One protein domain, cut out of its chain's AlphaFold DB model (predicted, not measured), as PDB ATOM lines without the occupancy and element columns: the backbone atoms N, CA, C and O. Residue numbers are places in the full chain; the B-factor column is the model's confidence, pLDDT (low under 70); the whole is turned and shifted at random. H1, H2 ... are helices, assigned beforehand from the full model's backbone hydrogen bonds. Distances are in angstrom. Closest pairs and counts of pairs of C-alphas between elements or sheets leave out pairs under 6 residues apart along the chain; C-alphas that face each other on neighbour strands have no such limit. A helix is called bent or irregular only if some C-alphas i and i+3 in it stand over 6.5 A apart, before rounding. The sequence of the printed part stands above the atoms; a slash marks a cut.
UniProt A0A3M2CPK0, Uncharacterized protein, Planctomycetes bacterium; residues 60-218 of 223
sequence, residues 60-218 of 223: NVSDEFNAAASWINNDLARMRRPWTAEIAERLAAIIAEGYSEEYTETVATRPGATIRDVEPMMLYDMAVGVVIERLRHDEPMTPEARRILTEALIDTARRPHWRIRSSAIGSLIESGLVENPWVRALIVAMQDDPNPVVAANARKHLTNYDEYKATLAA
ATOM      1  N   ASN A  60      45.429  33.315 -17.775       87.94
ATOM      2  CA  ASN A  60      46.482  33.692 -18.720       87.94
ATOM      3  C   ASN A  60      45.982  34.617 -19.838       87.94
ATOM      4  O   ASN A  60      46.795  35.244 -20.513       87.94
ATOM      5  N   VAL A  61      44.667  34.714 -20.011       90.44
ATOM      6  CA  VAL A  61      44.005  35.566 -21.006       90.44
ATOM      7  C   VAL A  61      43.298  36.735 -20.321       90.44
ATOM      8  O   VAL A  61      43.232  36.789 -19.091       90.44
ATOM      9  N   SER A  62      42.839  37.704 -21.100       92.56
ATOM     10  CA  SER A  62      42.071  38.846 -20.616       92.56
ATOM     11  C   SER A  62      40.678  38.442 -20.125       92.56
ATOM     12  O   SER A  62      40.122  37.401 -20.502       92.56
ATOM     13  N   ASP A  63      40.097  39.284 -19.274       95.31
ATOM     14  CA  ASP A  63      38.722  39.106 -18.807       95.31
ATOM     15  C   ASP A  63      37.734  39.302 -19.963       95.31
ATOM     16  O   ASP A  63      36.741  38.579 -20.063       95.31
ATOM     17  N   GLU A  64      38.049  40.212 -20.886       93.00
ATOM     18  CA  GLU A  64      37.304  40.439 -22.120       93.00
ATOM     19  C   GLU A  64      37.270  39.177 -22.987       93.00
ATOM     20  O   GLU A  64      36.194  38.749 -23.421       93.00
ATOM     21  N   PHE A  65      38.423  38.524 -23.178       92.31
ATOM     22  CA  PHE A  65      38.499  37.247 -23.878       92.31
ATOM     23  C   PHE A  65      37.686  36.173 -23.161       92.31
ATOM     24  O   PHE A  65      36.874  35.498 -23.793       92.31
ATOM     25  N   ASN A  66      37.860  36.022 -21.844       91.94
ATOM     26  CA  ASN A  66      37.125  35.030 -21.059       91.94
ATOM     27  C   ASN A  66      35.606  35.212 -21.185       91.94
ATOM     28  O   ASN A  66      34.877  34.235 -21.371       91.94
ATOM     29  N   ALA A  67      35.126  36.455 -21.120       94.00
ATOM     30  CA  ALA A  67      33.713  36.779 -21.261       94.00
ATOM     31  C   ALA A  67      33.190  36.456 -22.670       94.00
ATOM     32  O   ALA A  67      32.133  35.833 -22.808       94.00
ATOM     33  N   ALA A  68      33.930  36.833 -23.717       92.81
ATOM     34  CA  ALA A  68      33.549  36.563 -25.100       92.81
ATOM     35  C   ALA A  68      33.579  35.061 -25.432       92.81
ATOM     36  O   ALA A  68      32.611  34.534 -25.980       92.81
ATOM     37  N   ALA A  69      34.641  34.352 -25.046       90.44
ATOM     38  CA  ALA A  69      34.792  32.917 -25.274       90.44
ATOM     39  C   ALA A  69      33.732  32.097 -24.521       90.44
ATOM     40  O   ALA A  69      33.182  31.146 -25.081       90.44
ATOM     41  N   SER A  70      33.401  32.489 -23.284       90.06
ATOM     42  CA  SER A  70      32.299  31.882 -22.530       90.06
ATOM     43  C   SER A  70      30.966  32.095 -23.245       90.06
ATOM     44  O   SER A  70      30.244  31.133 -23.491       90.06
ATOM     45  N   TRP A  71      30.665  33.323 -23.671       91.69
ATOM     46  CA  TRP A  71      29.431  33.611 -24.402       91.69
ATOM     47  C   TRP A  71      29.313  32.796 -25.704       91.69
ATOM     48  O   TRP A  71      28.264  32.212 -25.976       91.69
ATOM     49  N   ILE A  72      30.390  32.681 -26.488       89.06
ATOM     50  CA  ILE A  72      30.393  31.904 -27.738       89.06
ATOM     51  C   ILE A  72      30.192  30.400 -27.465       89.06
ATOM     52  O   ILE A  72      29.303  29.778 -28.050       89.06
ATOM     53  N   ASN A  73      30.990  29.803 -26.575       83.12
ATOM     54  CA  ASN A  73      31.019  28.345 -26.397       83.12
ATOM     55  C   ASN A  73      29.944  27.809 -25.445       83.12
ATOM     56  O   ASN A  73      29.427  26.708 -25.643       83.12
ATOM     57  N   ASN A  74      29.615  28.559 -24.396       82.62
ATOM     58  CA  ASN A  74      28.692  28.095 -23.363       82.62
ATOM     59  C   ASN A  74      27.263  28.514 -23.679       82.62
ATOM     60  O   ASN A  74      26.358  27.680 -23.602       82.62
ATOM     61  N   ASP A  75      27.070  29.775 -24.073       83.50
ATOM     62  CA  ASP A  75      25.729  30.318 -24.262       83.50
ATOM     63  C   ASP A  75      25.230  30.077 -25.685       83.50
ATOM     64  O   ASP A  75      24.142  29.528 -25.868       83.50
ATOM     65  N   LEU A  76      26.009  30.472 -26.699       83.25
ATOM     66  CA  LEU A  76      25.570  30.446 -28.094       83.25
ATOM     67  C   LEU A  76      25.611  29.060 -28.725       83.25
ATOM     68  O   LEU A  76      24.604  28.638 -29.294       83.25
ATOM     69  N   ALA A  77      26.729  28.337 -28.610       70.81
ATOM     70  CA  ALA A  77      26.875  27.014 -29.225       70.81
ATOM     71  C   ALA A  77      25.843  25.995 -28.703       70.81
ATOM     72  O   ALA A  77      25.516  25.022 -29.373       70.81
ATOM     73  N   ARG A  78      25.286  26.233 -27.510       70.81
ATOM     74  CA  ARG A  78      24.263  25.381 -26.884       70.81
ATOM     75  C   ARG A  78      22.853  25.958 -27.003       70.81
ATOM     76  O   ARG A  78      21.892  25.381 -26.482       70.81
ATOM     77  N   MET A  79      22.707  27.101 -27.669       75.44
ATOM     78  CA  MET A  79      21.460  27.841 -27.734       75.44
ATOM     79  C   MET A  79      20.445  27.141 -28.639       75.44
ATOM     80  O   MET A  79      20.506  27.219 -29.864       75.44
ATOM     81  N   ARG A  80      19.428  26.530 -28.028       74.56
ATOM     82  CA  ARG A  80      18.323  25.888 -28.763       74.56
ATOM     83  C   ARG A  80      17.275  26.864 -29.304       74.56
ATOM     84  O   ARG A  80      16.454  26.480 -30.131       74.56
ATOM     85  N   ARG A  81      17.267  28.115 -28.828       79.50
ATOM     86  CA  ARG A  81      16.346  29.159 -29.316       79.50
ATOM     87  C   ARG A  81      16.848  29.781 -30.627       79.50
ATOM     88  O   ARG A  81      18.050  29.703 -30.893       79.50
ATOM     89  N   PRO A  82      15.966  30.427 -31.415       87.38
ATOM     90  CA  PRO A  82      16.379  31.122 -32.624       87.38
ATOM     91  C   PRO A  82      17.419  32.210 -32.352       87.38
ATOM     92  O   PRO A  82      17.256  32.995 -31.415       87.38
ATOM     93  N   TRP A  83      18.466  32.273 -33.174       92.69
ATOM     94  CA  TRP A  83      19.400  33.400 -33.139       92.69
ATOM     95  C   TRP A  83      18.744  34.651 -33.726       92.69
ATOM     96  O   TRP A  83      18.097  34.599 -34.776       92.69
ATOM     97  N   THR A  84      18.891  35.763 -33.012       95.31
ATOM     98  CA  THR A  84      18.342  37.076 -33.363       95.31
ATOM     99  C   THR A  84      19.359  37.906 -34.143       95.31
ATOM    100  O   THR A  84      20.536  37.552 -34.209       95.31
ATOM    101  N   ALA A  85      18.907  39.029 -34.714       96.88
ATOM    102  CA  ALA A  85      19.795  39.993 -35.363       96.88
ATOM    103  C   ALA A  85      20.878  40.494 -34.394       96.88
ATOM    104  O   ALA A  85      22.046  40.444 -34.733       96.88
ATOM    105  N   GLU A  86      20.521  40.824 -33.150       96.00
ATOM    106  CA  GLU A  86      21.472  41.257 -32.111       96.00
ATOM    107  C   GLU A  86      22.598  40.235 -31.859       96.00
ATOM    108  O   GLU A  86      23.773  40.588 -31.766       96.00
ATOM    109  N   ILE A  87      22.258  38.940 -31.791       94.94
ATOM    110  CA  ILE A  87      23.257  37.872 -31.646       94.94
ATOM    111  C   ILE A  87      24.175  37.836 -32.872       94.94
ATOM    112  O   ILE A  87      25.394  37.730 -32.729       94.94
ATOM    113  N   ALA A  88      23.587  37.925 -34.067       96.44
ATOM    114  CA  ALA A  88      24.326  37.928 -35.319       96.44
ATOM    115  C   ALA A  88      25.245  39.149 -35.453       96.44
ATOM    116  O   ALA A  88      26.388  38.983 -35.861       96.44
ATOM    117  N   GLU A  89      24.796  40.343 -35.067       97.38
ATOM    118  CA  GLU A  89      25.587  41.579 -35.077       97.38
ATOM    119  C   GLU A  89      26.787  41.470 -34.145       97.38
ATOM    120  O   GLU A  89      27.903  41.803 -34.533       97.38
ATOM    121  N   ARG A  90      26.589  40.934 -32.936       95.44
ATOM    122  CA  ARG A  90      27.687  40.750 -31.985       95.44
ATOM    123  C   ARG A  90      28.712  39.725 -32.481       95.44
ATOM    124  O   ARG A  90      29.908  39.952 -32.332       95.44
ATOM    125  N   LEU A  91      28.277  38.623 -33.099       94.62
ATOM    126  CA  LEU A  91      29.193  37.668 -33.740       94.62
ATOM    127  C   LEU A  91      29.910  38.287 -34.946       94.62
ATOM    128  O   LEU A  91      31.117  38.116 -35.091       94.62
ATOM    129  N   ALA A  92      29.187  39.026 -35.788       94.94
ATOM    130  CA  ALA A  92      29.750  39.715 -36.941       94.94
ATOM    131  C   ALA A  92      30.791  40.759 -36.523       94.94
ATOM    132  O   ALA A  92      31.819  40.865 -37.182       94.94
ATOM    133  N   ALA A  93      30.579  41.465 -35.408       93.44
ATOM    134  CA  ALA A  93      31.560  42.383 -34.838       93.44
ATOM    135  C   ALA A  93      32.851  41.652 -34.438       93.44
ATOM    136  O   ALA A  93      33.925  42.067 -34.857       93.44
ATOM    137  N   ILE A  94      32.757  40.512 -33.742       92.19
ATOM    138  CA  ILE A  94      33.933  39.693 -33.390       92.19
ATOM    139  C   ILE A  94      34.662  39.200 -34.649       92.19
ATOM    140  O   ILE A  94      35.886  39.256 -34.729       92.19
ATOM    141  N   ILE A  95      33.916  38.746 -35.662       91.69
ATOM    142  CA  ILE A  95      34.488  38.326 -36.949       91.69
ATOM    143  C   ILE A  95      35.171  39.509 -37.650       91.69
ATOM    144  O   ILE A  95      36.230  39.339 -38.253       91.69
ATOM    145  N   ALA A  96      34.586  40.706 -37.569       87.94
ATOM    146  CA  ALA A  96      35.080  41.901 -38.235       87.94
ATOM    147  C   ALA A  96      36.299  42.533 -37.551       87.94
ATOM    148  O   ALA A  96      37.143  43.090 -38.260       87.94
ATOM    149  N   GLU A  97      36.369  42.455 -36.220       81.06
ATOM    150  CA  GLU A  97      37.546  42.779 -35.402       81.06
ATOM    151  C   GLU A  97      38.670  41.759 -35.612       81.06
ATOM    152  O   GLU A  97      39.852  42.087 -35.495       81.06
ATOM    153  N   GLY A  98      38.295  40.526 -35.961       66.56
ATOM    154  CA  GLY A  98      39.214  39.461 -36.317       66.56
ATOM    155  C   GLY A  98      40.205  39.857 -37.415       66.56
ATOM    156  O   GLY A  98      39.849  40.461 -38.426       66.56
ATOM    157  N   TYR A  99      41.462  39.469 -37.183       63.53
ATOM    158  CA  TYR A  99      42.645  39.666 -38.023       63.53
ATOM    159  C   TYR A  99      42.733  41.037 -38.722       63.53
ATOM    160  O   TYR A  99      42.370  41.201 -39.890       63.53
ATOM    161  N   SER A 100      43.351  42.012 -38.049       62.72
ATOM    162  CA  SER A 100      43.963  43.134 -38.765       62.72
ATOM    163  C   SER A 100      45.189  42.651 -39.557       62.72
ATOM    164  O   SER A 100      45.827  41.647 -39.222       62.72
ATOM    165  N   GLU A 101      45.529  43.355 -40.637       61.59
ATOM    166  CA  GLU A 101      46.715  43.054 -41.453       61.59
ATOM    167  C   GLU A 101      47.992  43.036 -40.596       61.59
ATOM    168  O   GLU A 101      48.766  42.082 -40.651       61.59
ATOM    169  N   GLU A 102      48.113  44.015 -39.695       62.06
ATOM    170  CA  GLU A 102      49.206  44.148 -38.731       62.06
ATOM    171  C   GLU A 102      49.338  42.921 -37.820       62.06
ATOM    172  O   GLU A 102      50.440  42.438 -37.565       62.06
ATOM    173  N   TYR A 103      48.217  42.359 -37.379       64.62
ATOM    174  CA  TYR A 103      48.182  41.257 -36.426       64.62
ATOM    175  C   TYR A 103      48.779  39.956 -36.979       64.62
ATOM    176  O   TYR A 103      49.490  39.227 -36.284       64.62
ATOM    177  N   THR A 104      48.498  39.657 -38.248       61.78
ATOM    178  CA  THR A 104      48.785  38.344 -38.848       61.78
ATOM    179  C   THR A 104      50.261  38.133 -39.188       61.78
ATOM    180  O   THR A 104      50.734  36.990 -39.200       61.78
ATOM    181  N   GLU A 105      50.979  39.219 -39.471       62.44
ATOM    182  CA  GLU A 105      52.411  39.198 -39.776       62.44
ATOM    183  C   GLU A 105      53.277  39.421 -38.538       62.44
ATOM    184  O   GLU A 105      54.377  38.882 -38.465       62.44
ATOM    185  N   THR A 106      52.796  40.181 -37.551       60.75
ATOM    186  CA  THR A 106      53.640  40.581 -36.420       60.75
ATOM    187  C   THR A 106      53.511  39.643 -35.228       60.75
ATOM    188  O   THR A 106      54.530  39.220 -34.694       60.75
ATOM    189  N   VAL A 107      52.305  39.252 -34.810       66.56
ATOM    190  CA  VAL A 107      52.132  38.591 -33.504       66.56
ATOM    191  C   VAL A 107      52.717  37.179 -33.479       66.56
ATOM    192  O   VAL A 107      53.458  36.838 -32.561       66.56
ATOM    193  N   ALA A 108      52.436  36.363 -34.497       59.69
ATOM    194  CA  ALA A 108      52.841  34.953 -34.508       59.69
ATOM    195  C   ALA A 108      54.365  34.746 -34.609       59.69
ATOM    196  O   ALA A 108      54.867  33.669 -34.293       59.69
ATOM    197  N   THR A 109      55.102  35.760 -35.066       69.62
ATOM    198  CA  THR A 109      56.553  35.688 -35.286       69.62
ATOM    199  C   THR A 109      57.345  36.682 -34.442       69.62
ATOM    200  O   THR A 109      58.573  36.688 -34.520       69.62
ATOM    201  N   ARG A 110      56.684  37.510 -33.620       77.50
ATOM    202  CA  ARG A 110      57.351  38.471 -32.733       77.50
ATOM    203  C   ARG A 110      57.968  37.746 -31.533       77.50
ATOM    204  O   ARG A 110      57.243  37.103 -30.770       77.50
ATOM    205  N   PRO A 111      59.285  37.884 -31.298       79.06
ATOM    206  CA  PRO A 111      59.902  37.407 -30.066       79.06
ATOM    207  C   PRO A 111      59.207  38.004 -28.836       79.06
ATOM    208  O   PRO A 111      59.001  39.214 -28.764       79.06
ATOM    209  N   GLY A 112      58.839  37.157 -27.874       82.75
ATOM    210  CA  GLY A 112      58.143  37.586 -26.655       82.75
ATOM    211  C   GLY A 112      56.633  37.793 -26.808       82.75
ATOM    212  O   GLY A 112      56.017  38.318 -25.885       82.75
ATOM    213  N   ALA A 113      56.028  37.387 -27.931       81.25
ATOM    214  CA  ALA A 113      54.574  37.317 -28.039       81.25
ATOM    215  C   ALA A 113      53.975  36.422 -26.940       81.25
ATOM    216  O   ALA A 113      54.500  35.358 -26.604       81.25
ATOM    217  N   THR A 114      52.865  36.881 -26.380       85.00
ATOM    218  CA  THR A 114      52.117  36.240 -25.302       85.00
ATOM    219  C   THR A 114      50.800  35.683 -25.828       85.00
ATOM    220  O   THR A 114      50.353  36.025 -26.922       85.00
ATOM    221  N   ILE A 115      50.128  34.851 -25.026       81.94
ATOM    222  CA  ILE A 115      48.787  34.365 -25.374       81.94
ATOM    223  C   ILE A 115      47.782  35.513 -25.553       81.94
ATOM    224  O   ILE A 115      46.900  35.425 -26.399       81.94
ATOM    225  N   ARG A 116      47.960  36.620 -24.822       84.56
ATOM    226  CA  ARG A 116      47.086  37.794 -24.922       84.56
ATOM    227  C   ARG A 116      47.178  38.471 -26.276       84.56
ATOM    228  O   ARG A 116      46.181  38.947 -26.805       84.56
ATOM    229  N   ASP A 117      48.366  38.445 -26.871       82.38
ATOM    230  CA  ASP A 117      48.554  38.978 -28.211       82.38
ATOM    231  C   ASP A 117      47.769  38.164 -29.249       82.38
ATOM    232  O   ASP A 117      47.399  38.723 -30.271       82.38
ATOM    233  N   VAL A 118      47.468  36.877 -29.000       82.31
ATOM    234  CA  VAL A 118      46.734  35.996 -29.932       82.31
ATOM    235  C   VAL A 118      45.218  35.865 -29.651       82.31
ATOM    236  O   VAL A 118      44.515  35.140 -30.356       82.31
ATOM    237  N   GLU A 119      44.686  36.599 -28.669       86.19
ATOM    238  CA  GLU A 119      43.274  36.531 -28.253       86.19
ATOM    239  C   GLU A 119      42.261  36.908 -29.350       86.19
ATOM    240  O   GLU A 119      41.333  36.124 -29.572       86.19
ATOM    241  N   PRO A 120      42.414  38.031 -30.085       86.31
ATOM    242  CA  PRO A 120      41.521  38.358 -31.200       86.31
ATOM    243  C   PRO A 120      41.400  37.244 -32.248       86.31
ATOM    244  O   PRO A 120      40.301  36.940 -32.707       86.31
ATOM    245  N   MET A 121      42.512  36.595 -32.601       81.88
ATOM    246  CA  MET A 121      42.505  35.462 -33.531       81.88
ATOM    247  C   MET A 121      41.756  34.260 -32.960       81.88
ATOM    248  O   MET A 121      40.969  33.636 -33.669       81.88
ATOM    249  N   MET A 122      41.974  33.947 -31.683       86.12
ATOM    250  CA  MET A 122      41.260  32.862 -31.017       86.12
ATOM    251  C   MET A 122      39.745  33.120 -30.995       86.12
ATOM    252  O   MET A 122      38.975  32.211 -31.301       86.12
ATOM    253  N   LEU A 123      39.305  34.349 -30.687       88.38
ATOM    254  CA  LEU A 123      37.883  34.713 -30.711       88.38
ATOM    255  C   LEU A 123      37.299  34.669 -32.120       88.38
ATOM    256  O   LEU A 123      36.196  34.153 -32.296       88.38
ATOM    257  N   TYR A 124      38.039  35.158 -33.116       88.12
ATOM    258  CA  TYR A 124      37.643  35.054 -34.517       88.12
ATOM    259  C   TYR A 124      37.404  33.593 -34.912       88.12
ATOM    260  O   TYR A 124      36.339  33.266 -35.433       88.12
ATOM    261  N   ASP A 125      38.356  32.700 -34.629       86.31
ATOM    262  CA  ASP A 125      38.248  31.293 -35.015       86.31
ATOM    263  C   ASP A 125      37.082  30.597 -34.284       86.31
ATOM    264  O   ASP A 125      36.352  29.811 -34.897       86.31
ATOM    265  N   MET A 126      36.834  30.930 -33.008       88.81
ATOM    266  CA  MET A 126      35.661  30.451 -32.260       88.81
ATOM    267  C   MET A 126      34.343  30.952 -32.862       88.81
ATOM    268  O   MET A 126      33.429  30.157 -33.091       88.81
ATOM    269  N   ALA A 127      34.239  32.254 -33.139       91.62
ATOM    270  CA  ALA A 127      33.033  32.863 -33.692       91.62
ATOM    271  C   ALA A 127      32.713  32.301 -35.084       91.62
ATOM    272  O   ALA A 127      31.580  31.889 -35.335       91.62
ATOM    273  N   VAL A 128      33.714  32.210 -35.965       90.88
ATOM    274  CA  VAL A 128      33.566  31.619 -37.301       90.88
ATOM    275  C   VAL A 128      33.114  30.164 -37.208       90.88
ATOM    276  O   VAL A 128      32.188  29.783 -37.920       90.88
ATOM    277  N   GLY A 129      33.709  29.361 -36.320       88.12
ATOM    278  CA  GLY A 129      33.312  27.964 -36.129       88.12
ATOM    279  C   GLY A 129      31.840  27.819 -35.733       88.12
ATOM    280  O   GLY A 129      31.096  27.073 -36.365       88.12
ATOM    281  N   VAL A 130      31.393  28.589 -34.741       89.56
ATOM    282  CA  VAL A 130      30.000  28.562 -34.264       89.56
ATOM    283  C   VAL A 130      29.016  29.050 -35.338       89.56
ATOM    284  O   VAL A 130      27.940  28.472 -35.495       89.56
ATOM    285  N   VAL A 131      29.388  30.054 -36.136       91.69
ATOM    286  CA  VAL A 131      28.571  30.532 -37.267       91.69
ATOM    287  C   VAL A 131      28.471  29.491 -38.385       91.69
ATOM    288  O   VAL A 131      27.372  29.266 -38.894       91.69
ATOM    289  N   ILE A 132      29.582  28.842 -38.755       90.88
ATOM    290  CA  ILE A 132      29.600  27.775 -39.770       90.88
ATOM    291  C   ILE A 132      28.628  26.670 -39.383       90.88
ATOM    292  O   ILE A 132      27.781  26.300 -40.191       90.88
ATOM    293  N   GLU A 133      28.720  26.183 -38.146       86.50
ATOM    294  CA  GLU A 133      27.854  25.119 -37.644       86.50
ATOM    295  C   GLU A 133      26.384  25.516 -37.702       86.50
ATOM    296  O   GLU A 133      25.555  24.776 -38.235       86.50
ATOM    297  N   ARG A 134      26.067  26.729 -37.237       88.19
ATOM    298  CA  ARG A 134      24.694  27.229 -37.242       88.19
ATOM    299  C   ARG A 134      24.112  27.320 -38.653       88.19
ATOM    300  O   ARG A 134      22.960  26.948 -38.866       88.19
ATOM    301  N   LEU A 135      24.893  27.823 -39.610       90.31
ATOM    302  CA  LEU A 135      24.474  27.952 -41.007       90.31
ATOM    303  C   LEU A 135      24.354  26.585 -41.695       90.31
ATOM    304  O   LEU A 135      23.376  26.359 -42.408       90.31
ATOM    305  N   ARG A 136      25.303  25.674 -41.440       86.69
ATOM    306  CA  ARG A 136      25.377  24.330 -42.032       86.69
ATOM    307  C   ARG A 136      24.170  23.465 -41.684       86.69
ATOM    308  O   ARG A 136      23.655  22.764 -42.553       86.69
ATOM    309  N   HIS A 137      23.732  23.502 -40.427       81.94
ATOM    310  CA  HIS A 137      22.629  22.668 -39.929       81.94
ATOM    311  C   HIS A 137      21.247  23.308 -40.086       81.94
ATOM    312  O   HIS A 137      20.258  22.735 -39.638       81.94
ATOM    313  N   ASP A 138      21.174  24.485 -40.717       73.69
ATOM    314  CA  ASP A 138      19.940  25.264 -40.868       73.69
ATOM    315  C   ASP A 138      19.202  25.477 -39.530       73.69
ATOM    316  O   ASP A 138      17.973  25.460 -39.444       73.69
ATOM    317  N   GLU A 139      19.969  25.650 -38.449       78.75
ATOM    318  CA  GLU A 139      19.408  25.786 -37.110       78.75
ATOM    319  C   GLU A 139      18.590  27.082 -36.976       78.75
ATOM    320  O   GLU A 139      18.853  28.068 -37.677       78.75
ATOM    321  N   PRO A 140      17.612  27.138 -36.047       84.62
ATOM    322  CA  PRO A 140      16.684  28.257 -35.970       84.62
ATOM    323  C   PRO A 140      17.399  29.614 -35.887       84.62
ATOM    324  O   PRO A 140      18.187  29.879 -34.979       84.62
ATOM    325  N   MET A 141      17.110  30.513 -36.819       93.06
ATOM    326  CA  MET A 141      17.574  31.900 -36.794       93.06
ATOM    327  C   MET A 141      16.602  32.771 -37.576       93.06
ATOM    328  O   MET A 141      15.907  32.287 -38.472       93.06
ATOM    329  N   THR A 142      16.532  34.055 -37.242       94.50
ATOM    330  CA  THR A 142      15.740  34.986 -38.048       94.50
ATOM    331  C   THR A 142      16.381  35.162 -39.435       94.50
ATOM    332  O   THR A 142      17.603  35.026 -39.566       94.50
ATOM    333  N   PRO A 143      15.602  35.487 -40.486       94.44
ATOM    334  CA  PRO A 143      16.165  35.786 -41.806       94.44
ATOM    335  C   PRO A 143      17.225  36.894 -41.761       94.44
ATOM    336  O   PRO A 143      18.245  36.809 -42.437       94.44
ATOM    337  N   GLU A 144      17.008  37.891 -40.903       96.56
ATOM    338  CA  GLU A 144      17.946  38.992 -40.703       96.56
ATOM    339  C   GLU A 144      19.259  38.529 -40.058       96.56
ATOM    340  O   GLU A 144      20.335  38.866 -40.544       96.56
ATOM    341  N   ALA A 145      19.192  37.673 -39.032       96.31
ATOM    342  CA  ALA A 145      20.385  37.081 -38.429       96.31
ATOM    343  C   ALA A 145      21.204  36.289 -39.459       96.31
ATOM    344  O   ALA A 145      22.426  36.423 -39.527       96.31
ATOM    345  N   ARG A 146      20.529  35.505 -40.313       95.31
ATOM    346  CA  ARG A 146      21.182  34.765 -41.400       95.31
ATOM    347  C   ARG A 146      21.902  35.693 -42.367       95.31
ATOM    348  O   ARG A 146      23.034  35.400 -42.753       95.31
ATOM    349  N   ARG A 147      21.242  36.781 -42.773       96.19
ATOM    350  CA  ARG A 147      21.789  37.774 -43.701       96.19
ATOM    351  C   ARG A 147      23.081  38.371 -43.147       96.19
ATOM    352  O   ARG A 147      24.105  38.290 -43.817       96.19
ATOM    353  N   ILE A 148      23.049  38.854 -41.905       97.69
ATOM    354  CA  ILE A 148      24.194  39.474 -41.219       97.69
ATOM    355  C   ILE A 148      25.389  38.515 -41.141       97.69
ATOM    356  O   ILE A 148      26.506  38.879 -41.503       97.69
ATOM    357  N   LEU A 149      25.164  37.267 -40.720       95.94
ATOM    358  CA  LEU A 149      26.241  36.277 -40.600       95.94
ATOM    359  C   LEU A 149      26.815  35.858 -41.957       95.94
ATOM    360  O   LEU A 149      28.023  35.671 -42.092       95.94
ATOM    361  N   THR A 150      25.955  35.729 -42.967       95.31
ATOM    362  CA  THR A 150      26.376  35.424 -44.339       95.31
ATOM    363  C   THR A 150      27.265  36.545 -44.877       95.31
ATOM    364  O   THR A 150      28.365  36.276 -45.357       95.31
ATOM    365  N   GLU A 151      26.831  37.800 -44.733       96.00
ATOM    366  CA  GLU A 151      27.600  38.984 -45.131       96.00
ATOM    367  C   GLU A 151      28.950  39.058 -44.409       96.00
ATOM    368  O   GLU A 151      29.971  39.223 -45.072       96.00
ATOM    369  N   ALA A 152      28.992  38.810 -43.096       95.06
ATOM    370  CA  ALA A 152      30.241  38.800 -42.331       95.06
ATOM    371  C   ALA A 152      31.267  37.782 -42.872       95.06
ATOM    372  O   ALA A 152      32.453  38.098 -43.027       95.06
ATOM    373  N   LEU A 153      30.828  36.565 -43.220       94.31
ATOM    374  CA  LEU A 153      31.707  35.555 -43.823       94.31
ATOM    375  C   LEU A 153      32.171  35.950 -45.235       94.31
ATOM    376  O   LEU A 153      33.316  35.690 -45.606       94.31
ATOM    377  N   ILE A 154      31.316  36.596 -46.028       94.25
ATOM    378  CA  ILE A 154      31.681  37.065 -47.371       94.25
ATOM    379  C   ILE A 154      32.672  38.224 -47.312       94.25
ATOM    380  O   ILE A 154      33.641  38.243 -48.071       94.25
ATOM    381  N   ASP A 155      32.471  39.175 -46.407       92.81
ATOM    382  CA  ASP A 155      33.380  40.307 -46.248       92.81
ATOM    383  C   ASP A 155      34.762  39.854 -45.778       92.81
ATOM    384  O   ASP A 155      35.777  40.413 -46.194       92.81
ATOM    385  N   THR A 156      34.826  38.755 -45.022       90.31
ATOM    386  CA  THR A 156      36.080  38.069 -44.685       90.31
ATOM    387  C   THR A 156      36.845  37.626 -45.946       90.31
ATOM    388  O   THR A 156      38.058  37.823 -46.040       90.31
ATOM    389  N   ALA A 157      36.156  37.123 -46.977       91.50
ATOM    390  CA  ALA A 157      36.775  36.728 -48.249       91.50
ATOM    391  C   ALA A 157      37.317  37.910 -49.074       91.50
ATOM    392  O   ALA A 157      38.086  37.704 -50.010       91.50
ATOM    393  N   ARG A 158      36.954  39.147 -48.720       89.69
ATOM    394  CA  ARG A 158      37.387  40.382 -49.392       89.69
ATOM    395  C   ARG A 158      38.480  41.135 -48.638       89.69
ATOM    396  O   ARG A 158      38.925  42.184 -49.096       89.69
ATOM    397  N   ARG A 159      38.917  40.629 -47.483       87.88
ATOM    398  CA  ARG A 159      39.941  41.288 -46.665       87.88
ATOM    399  C   ARG A 159      41.296  41.351 -47.393       87.88
ATOM    400  O   ARG A 159      41.626  40.448 -48.168       87.88
ATOM    401  N   PRO A 160      42.118  42.383 -47.135       85.75
ATOM    402  CA  PRO A 160      43.398  42.576 -47.827       85.75
ATOM    403  C   PRO A 160      44.418  41.475 -47.518       85.75
ATOM    404  O   PRO A 160      45.216  41.099 -48.379       85.75
ATOM    405  N   HIS A 161      44.354  40.885 -46.324       85.31
ATOM    406  CA  HIS A 161      45.318  39.878 -45.909       85.31
ATOM    407  C   HIS A 161      44.979  38.480 -46.461       85.31
ATOM    408  O   HIS A 161      43.896  37.928 -46.240       85.31
ATOM    409  N   TRP A 162      45.940  37.862 -47.150       87.38
ATOM    410  CA  TRP A 162      45.736  36.614 -47.893       87.38
ATOM    411  C   TRP A 162      45.354  35.416 -47.011       87.38
ATOM    412  O   TRP A 162      44.573  34.571 -47.443       87.38
ATOM    413  N   ARG A 163      45.844  35.329 -45.762       83.69
ATOM    414  CA  ARG A 163      45.446  34.232 -44.850       83.69
ATOM    415  C   ARG A 163      43.965  34.292 -44.497       83.69
ATOM    416  O   ARG A 163      43.334  33.245 -44.395       83.69
ATOM    417  N   ILE A 164      43.417  35.499 -44.357       85.44
ATOM    418  CA  ILE A 164      42.005  35.705 -44.029       85.44
ATOM    419  C   ILE A 164      41.149  35.257 -45.208       85.44
ATOM    420  O   ILE A 164      40.279  34.407 -45.047       85.44
ATOM    421  N   ARG A 165      41.475  35.725 -46.420       90.50
ATOM    422  CA  ARG A 165      40.796  35.278 -47.646       90.50
ATOM    423  C   ARG A 165      40.877  33.768 -47.829       90.50
ATOM    424  O   ARG A 165      39.872  33.115 -48.089       90.50
ATOM    425  N   SER A 166      42.064  33.198 -47.627       89.69
ATOM    426  CA  SER A 166      42.275  31.754 -47.687       89.69
ATOM    427  C   SER A 166      41.408  30.997 -46.679       89.69
ATOM    428  O   SER A 166      40.920  29.912 -46.990       89.69
ATOM    429  N   SER A 167      41.254  31.530 -45.468       87.62
ATOM    430  CA  SER A 167      40.405  30.945 -44.437       87.62
ATOM    431  C   SER A 167      38.921  31.054 -44.791       87.62
ATOM    432  O   SER A 167      38.185  30.091 -44.577       87.62
ATOM    433  N   ALA A 168      38.501  32.190 -45.348       91.00
ATOM    434  CA  ALA A 168      37.116  32.455 -45.714       91.00
ATOM    435  C   ALA A 168      36.585  31.448 -46.740       91.00
ATOM    436  O   ALA A 168      35.447  31.013 -46.620       91.00
ATOM    437  N   ILE A 169      37.415  31.020 -47.701       93.31
ATOM    438  CA  ILE A 169      37.048  29.986 -48.686       93.31
ATOM    439  C   ILE A 169      36.536  28.722 -47.987       93.31
ATOM    440  O   ILE A 169      35.458  28.232 -48.319       93.31
ATOM    441  N   GLY A 170      37.293  28.215 -47.007       91.31
ATOM    442  CA  GLY A 170      36.897  27.036 -46.235       91.31
ATOM    443  C   GLY A 170      35.590  27.281 -45.486       91.31
ATOM    444  O   GLY A 170      34.649  26.509 -45.625       91.31
ATOM    445  N   SER A 171      35.481  28.415 -44.794       92.06
ATOM    446  CA  SER A 171      34.286  28.791 -44.030       92.06
ATOM    447  C   SER A 171      33.018  28.922 -44.888       92.06
ATOM    448  O   SER A 171      31.940  28.496 -44.475       92.06
ATOM    449  N   LEU A 172      33.121  29.466 -46.103       94.94
ATOM    450  CA  LEU A 172      31.995  29.589 -47.039       94.94
ATOM    451  C   LEU A 172      31.544  28.226 -47.589       94.94
ATOM    452  O   LEU A 172      30.360  28.016 -47.841       94.94
ATOM    453  N   ILE A 173      32.476  27.289 -47.765       93.81
ATOM    454  CA  ILE A 173      32.170  25.937 -48.247       93.81
ATOM    455  C   ILE A 173      31.601  25.073 -47.118       93.81
ATOM    456  O   ILE A 173      30.556  24.449 -47.293       93.81
ATOM    457  N   GLU A 174      32.245  25.071 -45.952       91.38
ATOM    458  CA  GLU A 174      31.847  24.286 -44.777       91.38
ATOM    459  C   GLU A 174      30.474  24.702 -44.236       91.38
ATOM    460  O   GLU A 174      29.706  23.849 -43.795       91.38
ATOM    461  N   SER A 175      30.124  25.990 -44.331       91.62
ATOM    462  CA  SER A 175      28.795  26.500 -43.951       91.62
ATOM    463  C   SER A 175      27.685  26.139 -44.947       91.62
ATOM    464  O   SER A 175      26.518  26.432 -44.698       91.62
ATOM    465  N   GLY A 176      28.024  25.534 -46.091       92.12
ATOM    466  CA  GLY A 176      27.082  25.227 -47.168       92.12
ATOM    467  C   GLY A 176      26.701  26.431 -48.037       92.12
ATOM    468  O   GLY A 176      25.963  26.268 -49.007       92.12
ATOM    469  N   LEU A 177      27.232  27.627 -47.754       95.06
ATOM    470  CA  LEU A 177      26.938  28.839 -48.525       95.06
ATOM    471  C   LEU A 177      27.386  28.748 -49.988       95.06
ATOM    472  O   LEU A 177      26.823  29.443 -50.828       95.06
ATOM    473  N   VAL A 178      28.339  27.874 -50.320       95.25
ATOM    474  CA  VAL A 178      28.767  27.598 -51.705       95.25
ATOM    475  C   VAL A 178      27.632  27.116 -52.628       95.25
ATOM    476  O   VAL A 178      27.755  27.228 -53.845       95.25
ATOM    477  N   GLU A 179      26.507  26.630 -52.090       93.75
ATOM    478  CA  GLU A 179      25.311  26.306 -52.889       93.75
ATOM    479  C   GLU A 179      24.616  27.564 -53.446       93.75
ATOM    480  O   GLU A 179      23.878  27.493 -54.428       93.75
ATOM    481  N   ASN A 180      24.856  28.739 -52.851       94.62
ATOM    482  CA  ASN A 180      24.394  30.009 -53.396       94.62
ATOM    483  C   ASN A 180      25.243  30.379 -54.633       94.62
ATOM    484  O   ASN A 180      26.461  30.551 -54.498       94.62
ATOM    485  N   PRO A 181      24.637  30.588 -55.822       96.00
ATOM    486  CA  PRO A 181      25.374  30.876 -57.055       96.00
ATOM    487  C   PRO A 181      26.333  32.064 -56.959       96.00
ATOM    488  O   PRO A 181      27.401  32.046 -57.565       96.00
ATOM    489  N   TRP A 182      25.980  33.090 -56.183       95.44
ATOM    490  CA  TRP A 182      26.824  34.268 -56.024       95.44
ATOM    491  C   TRP A 182      28.044  34.003 -55.130       95.44
ATOM    492  O   TRP A 182      29.150  34.425 -55.463       95.44
ATOM    493  N   VAL A 183      27.878  33.236 -54.047       96.12
ATOM    494  CA  VAL A 183      29.004  32.801 -53.198       96.12
ATOM    495  C   VAL A 183      29.919  31.858 -53.975       96.12
ATOM    496  O   VAL A 183      31.141  31.978 -53.907       96.12
ATOM    497  N   ARG A 184      29.349  30.959 -54.785       97.31
ATOM    498  CA  ARG A 184      30.134  30.109 -55.683       97.31
ATOM    499  C   ARG A 184      30.940  30.934 -56.682       97.31
ATOM    500  O   ARG A 184      32.127  30.674 -56.851       97.31
ATOM    501  N   ALA A 185      30.327  31.936 -57.315       97.56
ATOM    502  CA  ALA A 185      31.014  32.828 -58.247       97.56
ATOM    503  C   ALA A 185      32.158  33.601 -57.571       97.56
ATOM    504  O   ALA A 185      33.228  33.737 -58.162       97.56
ATOM    505  N   LEU A 186      31.969  34.038 -56.320       96.69
ATOM    506  CA  LEU A 186      33.033  34.636 -55.512       96.69
ATOM    507  C   LEU A 186      34.213  33.667 -55.334       96.69
ATOM    508  O   LEU A 186      35.345  34.040 -55.622       96.69
ATOM    509  N   ILE A 187      33.963  32.417 -54.926       97.00
ATOM    510  CA  ILE A 187      35.022  31.404 -54.749       97.00
ATOM    511  C   ILE A 187      35.722  31.085 -56.081       97.00
ATOM    512  O   ILE A 187      36.937  30.907 -56.107       97.00
ATOM    513  N   VAL A 188      34.980  31.042 -57.193       97.94
ATOM    514  CA  VAL A 188      35.558  30.866 -58.536       97.94
ATOM    515  C   VAL A 188      36.488  32.028 -58.883       97.94
ATOM    516  O   VAL A 188      37.614  31.780 -59.297       97.94
ATOM    517  N   ALA A 189      36.078  33.277 -58.647       97.44
ATOM    518  CA  ALA A 189      36.928  34.443 -58.889       97.44
ATOM    519  C   ALA A 189      38.213  34.425 -58.037       97.44
ATOM    520  O   ALA A 189      39.266  34.869 -58.485       97.44
ATOM    521  N   MET A 190      38.164  33.852 -56.830       97.00
ATOM    522  CA  MET A 190      39.348  33.691 -55.974       97.00
ATOM    523  C   MET A 190      40.371  32.684 -56.519       97.00
ATOM    524  O   MET A 190      41.490  32.640 -56.015       97.00
ATOM    525  N   GLN A 191      40.047  31.887 -57.545       97.44
ATOM    526  CA  GLN A 191      41.037  31.040 -58.224       97.44
ATOM    527  C   GLN A 191      42.085  31.860 -58.990       97.44
ATOM    528  O   GLN A 191      43.176  31.347 -59.245       97.44
ATOM    529  N   ASP A 192      41.782  33.126 -59.272       97.06
ATOM    530  CA  ASP A 192      42.673  34.093 -59.910       97.06
ATOM    531  C   ASP A 192      43.224  35.124 -58.902       97.06
ATOM    532  O   ASP A 192      43.705  36.189 -59.289       97.06
ATOM    533  N   ASP A 193      43.156  34.835 -57.593       97.25
ATOM    534  CA  ASP A 193      43.706  35.716 -56.556       97.25
ATOM    535  C   ASP A 193      45.214  35.958 -56.783       97.25
ATOM    536  O   ASP A 193      45.953  35.005 -57.067       97.25
ATOM    537  N   PRO A 194      45.710  37.202 -56.618       95.44
ATOM    538  CA  PRO A 194      47.130  37.516 -56.789       95.44
ATOM    539  C   PRO A 194      48.034  36.733 -55.829       95.44
ATOM    540  O   PRO A 194      49.221  36.555 -56.103       95.44
ATOM    541  N   ASN A 195      47.499  36.259 -54.700       94.62
ATOM    542  CA  ASN A 195      48.212  35.358 -53.821       94.62
ATOM    543  C   ASN A 195      48.017  33.890 -54.270       94.62
ATOM    544  O   ASN A 195      46.905  33.357 -54.193       94.62
ATOM    545  N   PRO A 196      49.098  33.173 -54.636       94.88
ATOM    546  CA  PRO A 196      48.996  31.811 -55.162       94.88
ATOM    547  C   PRO A 196      48.447  30.798 -54.147       94.88
ATOM    548  O   PRO A 196      47.890  29.778 -54.554       94.88
ATOM    549  N   VAL A 197      48.568  31.061 -52.838       92.38
ATOM    550  CA  VAL A 197      48.015  30.192 -51.788       92.38
ATOM    551  C   VAL A 197      46.494  30.296 -51.754       92.38
ATOM    552  O   VAL A 197      45.817  29.272 -51.682       92.38
ATOM    553  N   VAL A 198      45.950  31.513 -51.855       94.38
ATOM    554  CA  VAL A 198      44.497  31.736 -51.923       94.38
ATOM    555  C   VAL A 198      43.933  31.074 -53.177       94.38
ATOM    556  O   VAL A 198      43.011  30.268 -53.074       94.38
ATOM    557  N   ALA A 199      44.561  31.318 -54.328       96.38
ATOM    558  CA  ALA A 199      44.190  30.716 -55.604       96.38
ATOM    559  C   ALA A 199      44.197  29.178 -55.566       96.38
ATOM    560  O   ALA A 199      43.252  28.522 -56.015       96.38
ATOM    561  N   ALA A 200      45.250  28.577 -55.002       94.38
ATOM    562  CA  ALA A 200      45.349  27.127 -54.854       94.38
ATOM    563  C   ALA A 200      44.279  26.564 -53.910       94.38
ATOM    564  O   ALA A 200      43.688  25.527 -54.211       94.38
ATOM    565  N   ASN A 201      43.996  27.250 -52.800       92.62
ATOM    566  CA  ASN A 201      42.972  26.827 -51.850       92.62
ATOM    567  C   ASN A 201      41.560  26.952 -52.426       92.62
ATOM    568  O   ASN A 201      40.766  26.035 -52.238       92.62
ATOM    569  N   ALA A 202      41.265  28.014 -53.179       96.12
ATOM    570  CA  ALA A 202      39.992  28.178 -53.879       96.12
ATOM    571  C   ALA A 202      39.731  27.011 -54.836       96.12
ATOM    572  O   ALA A 202      38.668  26.392 -54.781       96.12
ATOM    573  N   ARG A 203      40.731  26.649 -55.654       97.06
ATOM    574  CA  ARG A 203      40.657  25.476 -56.541       97.06
ATOM    575  C   ARG A 203      40.441  24.192 -55.750       97.06
ATOM    576  O   ARG A 203      39.471  23.484 -55.989       97.06
ATOM    577  N   LYS A 204      41.323  23.912 -54.785       93.81
ATOM    578  CA  LYS A 204      41.304  22.672 -54.000       93.81
ATOM    579  C   LYS A 204      39.968  22.463 -53.290       93.81
ATOM    580  O   LYS A 204      39.382  21.392 -53.406       93.81
ATOM    581  N   HIS A 205      39.499  23.457 -52.539       91.81
ATOM    582  CA  HIS A 205      38.274  23.311 -51.752       91.81
ATOM    583  C   HIS A 205      37.037  23.192 -52.639       91.81
ATOM    584  O   HIS A 205      36.169  22.376 -52.339       91.81
ATOM    585  N   LEU A 206      36.973  23.934 -53.750       94.12
ATOM    586  CA  LEU A 206      35.846  23.830 -54.674       94.12
ATOM    587  C   LEU A 206      35.808  22.465 -55.375       94.12
ATOM    588  O   LEU A 206      34.748  21.846 -55.426       94.12
ATOM    589  N   THR A 207      36.955  21.957 -55.840       94.56
ATOM    590  CA  THR A 207      37.055  20.603 -56.412       94.56
ATOM    591  C   THR A 207      36.617  19.542 -55.407       94.56
ATOM    592  O   THR A 207      35.749  18.732 -55.723       94.56
ATOM    593  N   ASN A 208      37.143  19.585 -54.179       92.94
ATOM    594  CA  ASN A 208      36.764  18.643 -53.124       92.94
ATOM    595  C   ASN A 208      35.254  18.677 -52.839       92.94
ATOM    596  O   ASN A 208      34.635  17.636 -52.616       92.94
ATOM    597  N   TYR A 209      34.659  19.871 -52.832       92.50
ATOM    598  CA  TYR A 209      33.229  20.035 -52.610       92.50
ATOM    599  C   TYR A 209      32.398  19.419 -53.740       92.50
ATOM    600  O   TYR A 209      31.464  18.660 -53.481       92.50
ATOM    601  N   ASP A 210      32.758  19.698 -54.993       94.88
ATOM    602  CA  ASP A 210      32.056  19.168 -56.162       94.88
ATOM    603  C   ASP A 210      32.149  17.633 -56.226       94.88
ATOM    604  O   ASP A 210      31.144  16.958 -56.475       94.88
ATOM    605  N   GLU A 211      33.321  17.065 -55.921       94.19
ATOM    606  CA  GLU A 211      33.523  15.617 -55.800       94.19
ATOM    607  C   GLU A 211      32.642  15.013 -54.701       94.19
ATOM    608  O   GLU A 211      31.913  14.049 -54.949       94.19
ATOM    609  N   TYR A 212      32.626  15.618 -53.510       91.31
ATOM    610  CA  TYR A 212      31.763  15.197 -52.406       91.31
ATOM    611  C   TYR A 212      30.277  15.193 -52.802       91.31
ATOM    612  O   TYR A 212      29.567  14.207 -52.572       91.31
ATOM    613  N   LYS A 213      29.795  16.261 -53.450       92.62
ATOM    614  CA  LYS A 213      28.405  16.361 -53.922       92.62
ATOM    615  C   LYS A 213      28.080  15.302 -54.973       92.62
ATOM    616  O   LYS A 213      27.000  14.705 -54.913       92.62
ATOM    617  N   ALA A 214      29.002  15.031 -55.895       93.69
ATOM    618  CA  ALA A 214      28.852  13.972 -56.888       93.69
ATOM    619  C   ALA A 214      28.774  12.583 -56.230       93.69
ATOM    620  O   ALA A 214      27.880  11.795 -56.561       93.69
ATOM    621  N   THR A 215      29.636  12.294 -55.248       94.81
ATOM    622  CA  THR A 215      29.604  11.043 -54.475       94.81
ATOM    623  C   THR A 215      28.283  10.872 -53.730       94.81
ATOM    624  O   THR A 215      27.653   9.818 -53.842       94.81
ATOM    625  N   LEU A 216      27.800  11.906 -53.031       90.94
ATOM    626  CA  LEU A 216      26.504  11.858 -52.348       90.94
ATOM    627  C   LEU A 216      25.344  11.595 -53.316       90.94
ATOM    628  O   LEU A 216      24.449  10.799 -53.016       90.94
ATOM    629  N   ALA A 217      25.349  12.241 -54.484       92.81
ATOM    630  CA  ALA A 217      24.329  12.028 -55.505       92.81
ATOM    631  C   ALA A 217      24.354  10.591 -56.052       92.81
ATOM    632  O   ALA A 217      23.295  10.012 -56.296       92.81
ATOM    633  N   ALA A 218      25.539   9.996 -56.212       93.38
ATOM    634  CA  ALA A 218      25.690   8.605 -56.630       93.38
ATOM    635  C   ALA A 218      25.196   7.616 -55.559       93.38
ATOM    636  O   ALA A 218      24.539   6.633 -55.896       93.38
TER     637      ALA A 218
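AT A GLANCE: This is residues 60 to 218 of the 223 residues of an uncharacterized protein of Planctomycetes bacterium (UniProt A0A3M2CPK0). Two layers of helices pack face to face and cross: H1, H4, H6 and H8 form one row, and H2, H5 and H7 form the other, with the chain passing between the rows as it winds along. The short H3 sits at one end of H4, and residues 210 to 218 of H8 stick out. The printed part has 159 residues with eight named helices, H1 to H8 in chain order, and no named strand; the class is all helix. It is compact, with a radius of gyration of the C-alphas of 16.4 A and spans of 49 by 41 by 24 A.

IN THESE COORDINATES: Find C-alpha 63 at (38.722, 39.106, -18.807), where H1 begins; it runs through residues 63 to 76, 18.3 A. Next come H2, residues 85 to 97, and H3, residues 101 to 109, only just irregular, with C-alphas 105 and 108 6.8 A apart. Look for C-alpha 115 at (48.787, 34.365, -25.374), where H4 starts; residues 115 to 136 span 30.4 A, irregular where C-alphas 117 and 120 are 7.7 A apart, with a kink of 29 degrees near residue 122. Then read H5, residues 143 to 157, 21.6 A; H6, residues 162 to 174; and H7, residues 181 to 192. H8, residues 196 to 218, runs 32.9 A to C-alpha 218 at (25.690, 8.605, -56.630).

HOW THE PARTS SIT: Begin at the hub, H4, which touches five helices. It touches H1 at Ala 69 and Leu 123, closest C-alphas 6.5 A, at a shallow tilt of 15 degrees, the same way. It touches H2 at Tyr 124 and Ile 95, closest C-alphas 5.2 A, at a steep tilt of 43 degrees, opposite ways. With residues 128 to 136 alone it touches H6, closest C-alphas Ile 132 and Ser 171, 6.4 A. It only just touches H3 and H5, with 3 pairs of C-alphas within 8 A each. H2 touches H5 at a shallow tilt of 9 degrees, closest C-alphas Ala 85 and Ala 145, 4.3 A. H5 and H6 are a helical hairpin, and so are H7 and H8, where the closest C-alphas, Gln 191 and Ala 199, are 4.1 A apart. H6 touches H8 at Ser 166 and Val 198, closest C-alphas 4.8 A. H2, H4, H5, H6, H7 and H8 form an up and down bundle, each running against the one before. Every O i to N i+4 pair is within hydrogen-bond range in H2, H5 and H8; the others have 9 of 10 in H1, 2 of 5 in H3, with 1 of 6 O i to N i+3 pairs, 16 of 18 in H4, 8 of 9 in H6 and 6 of 8 in H7.

THE WHOLE: The farthest C-alphas, Gly 112 and Ala 218, are 52.8 A apart. The printed part has no cut and no long link. Mean pLDDT of the printed part is 88.6; residues 98 to 109 are under 70.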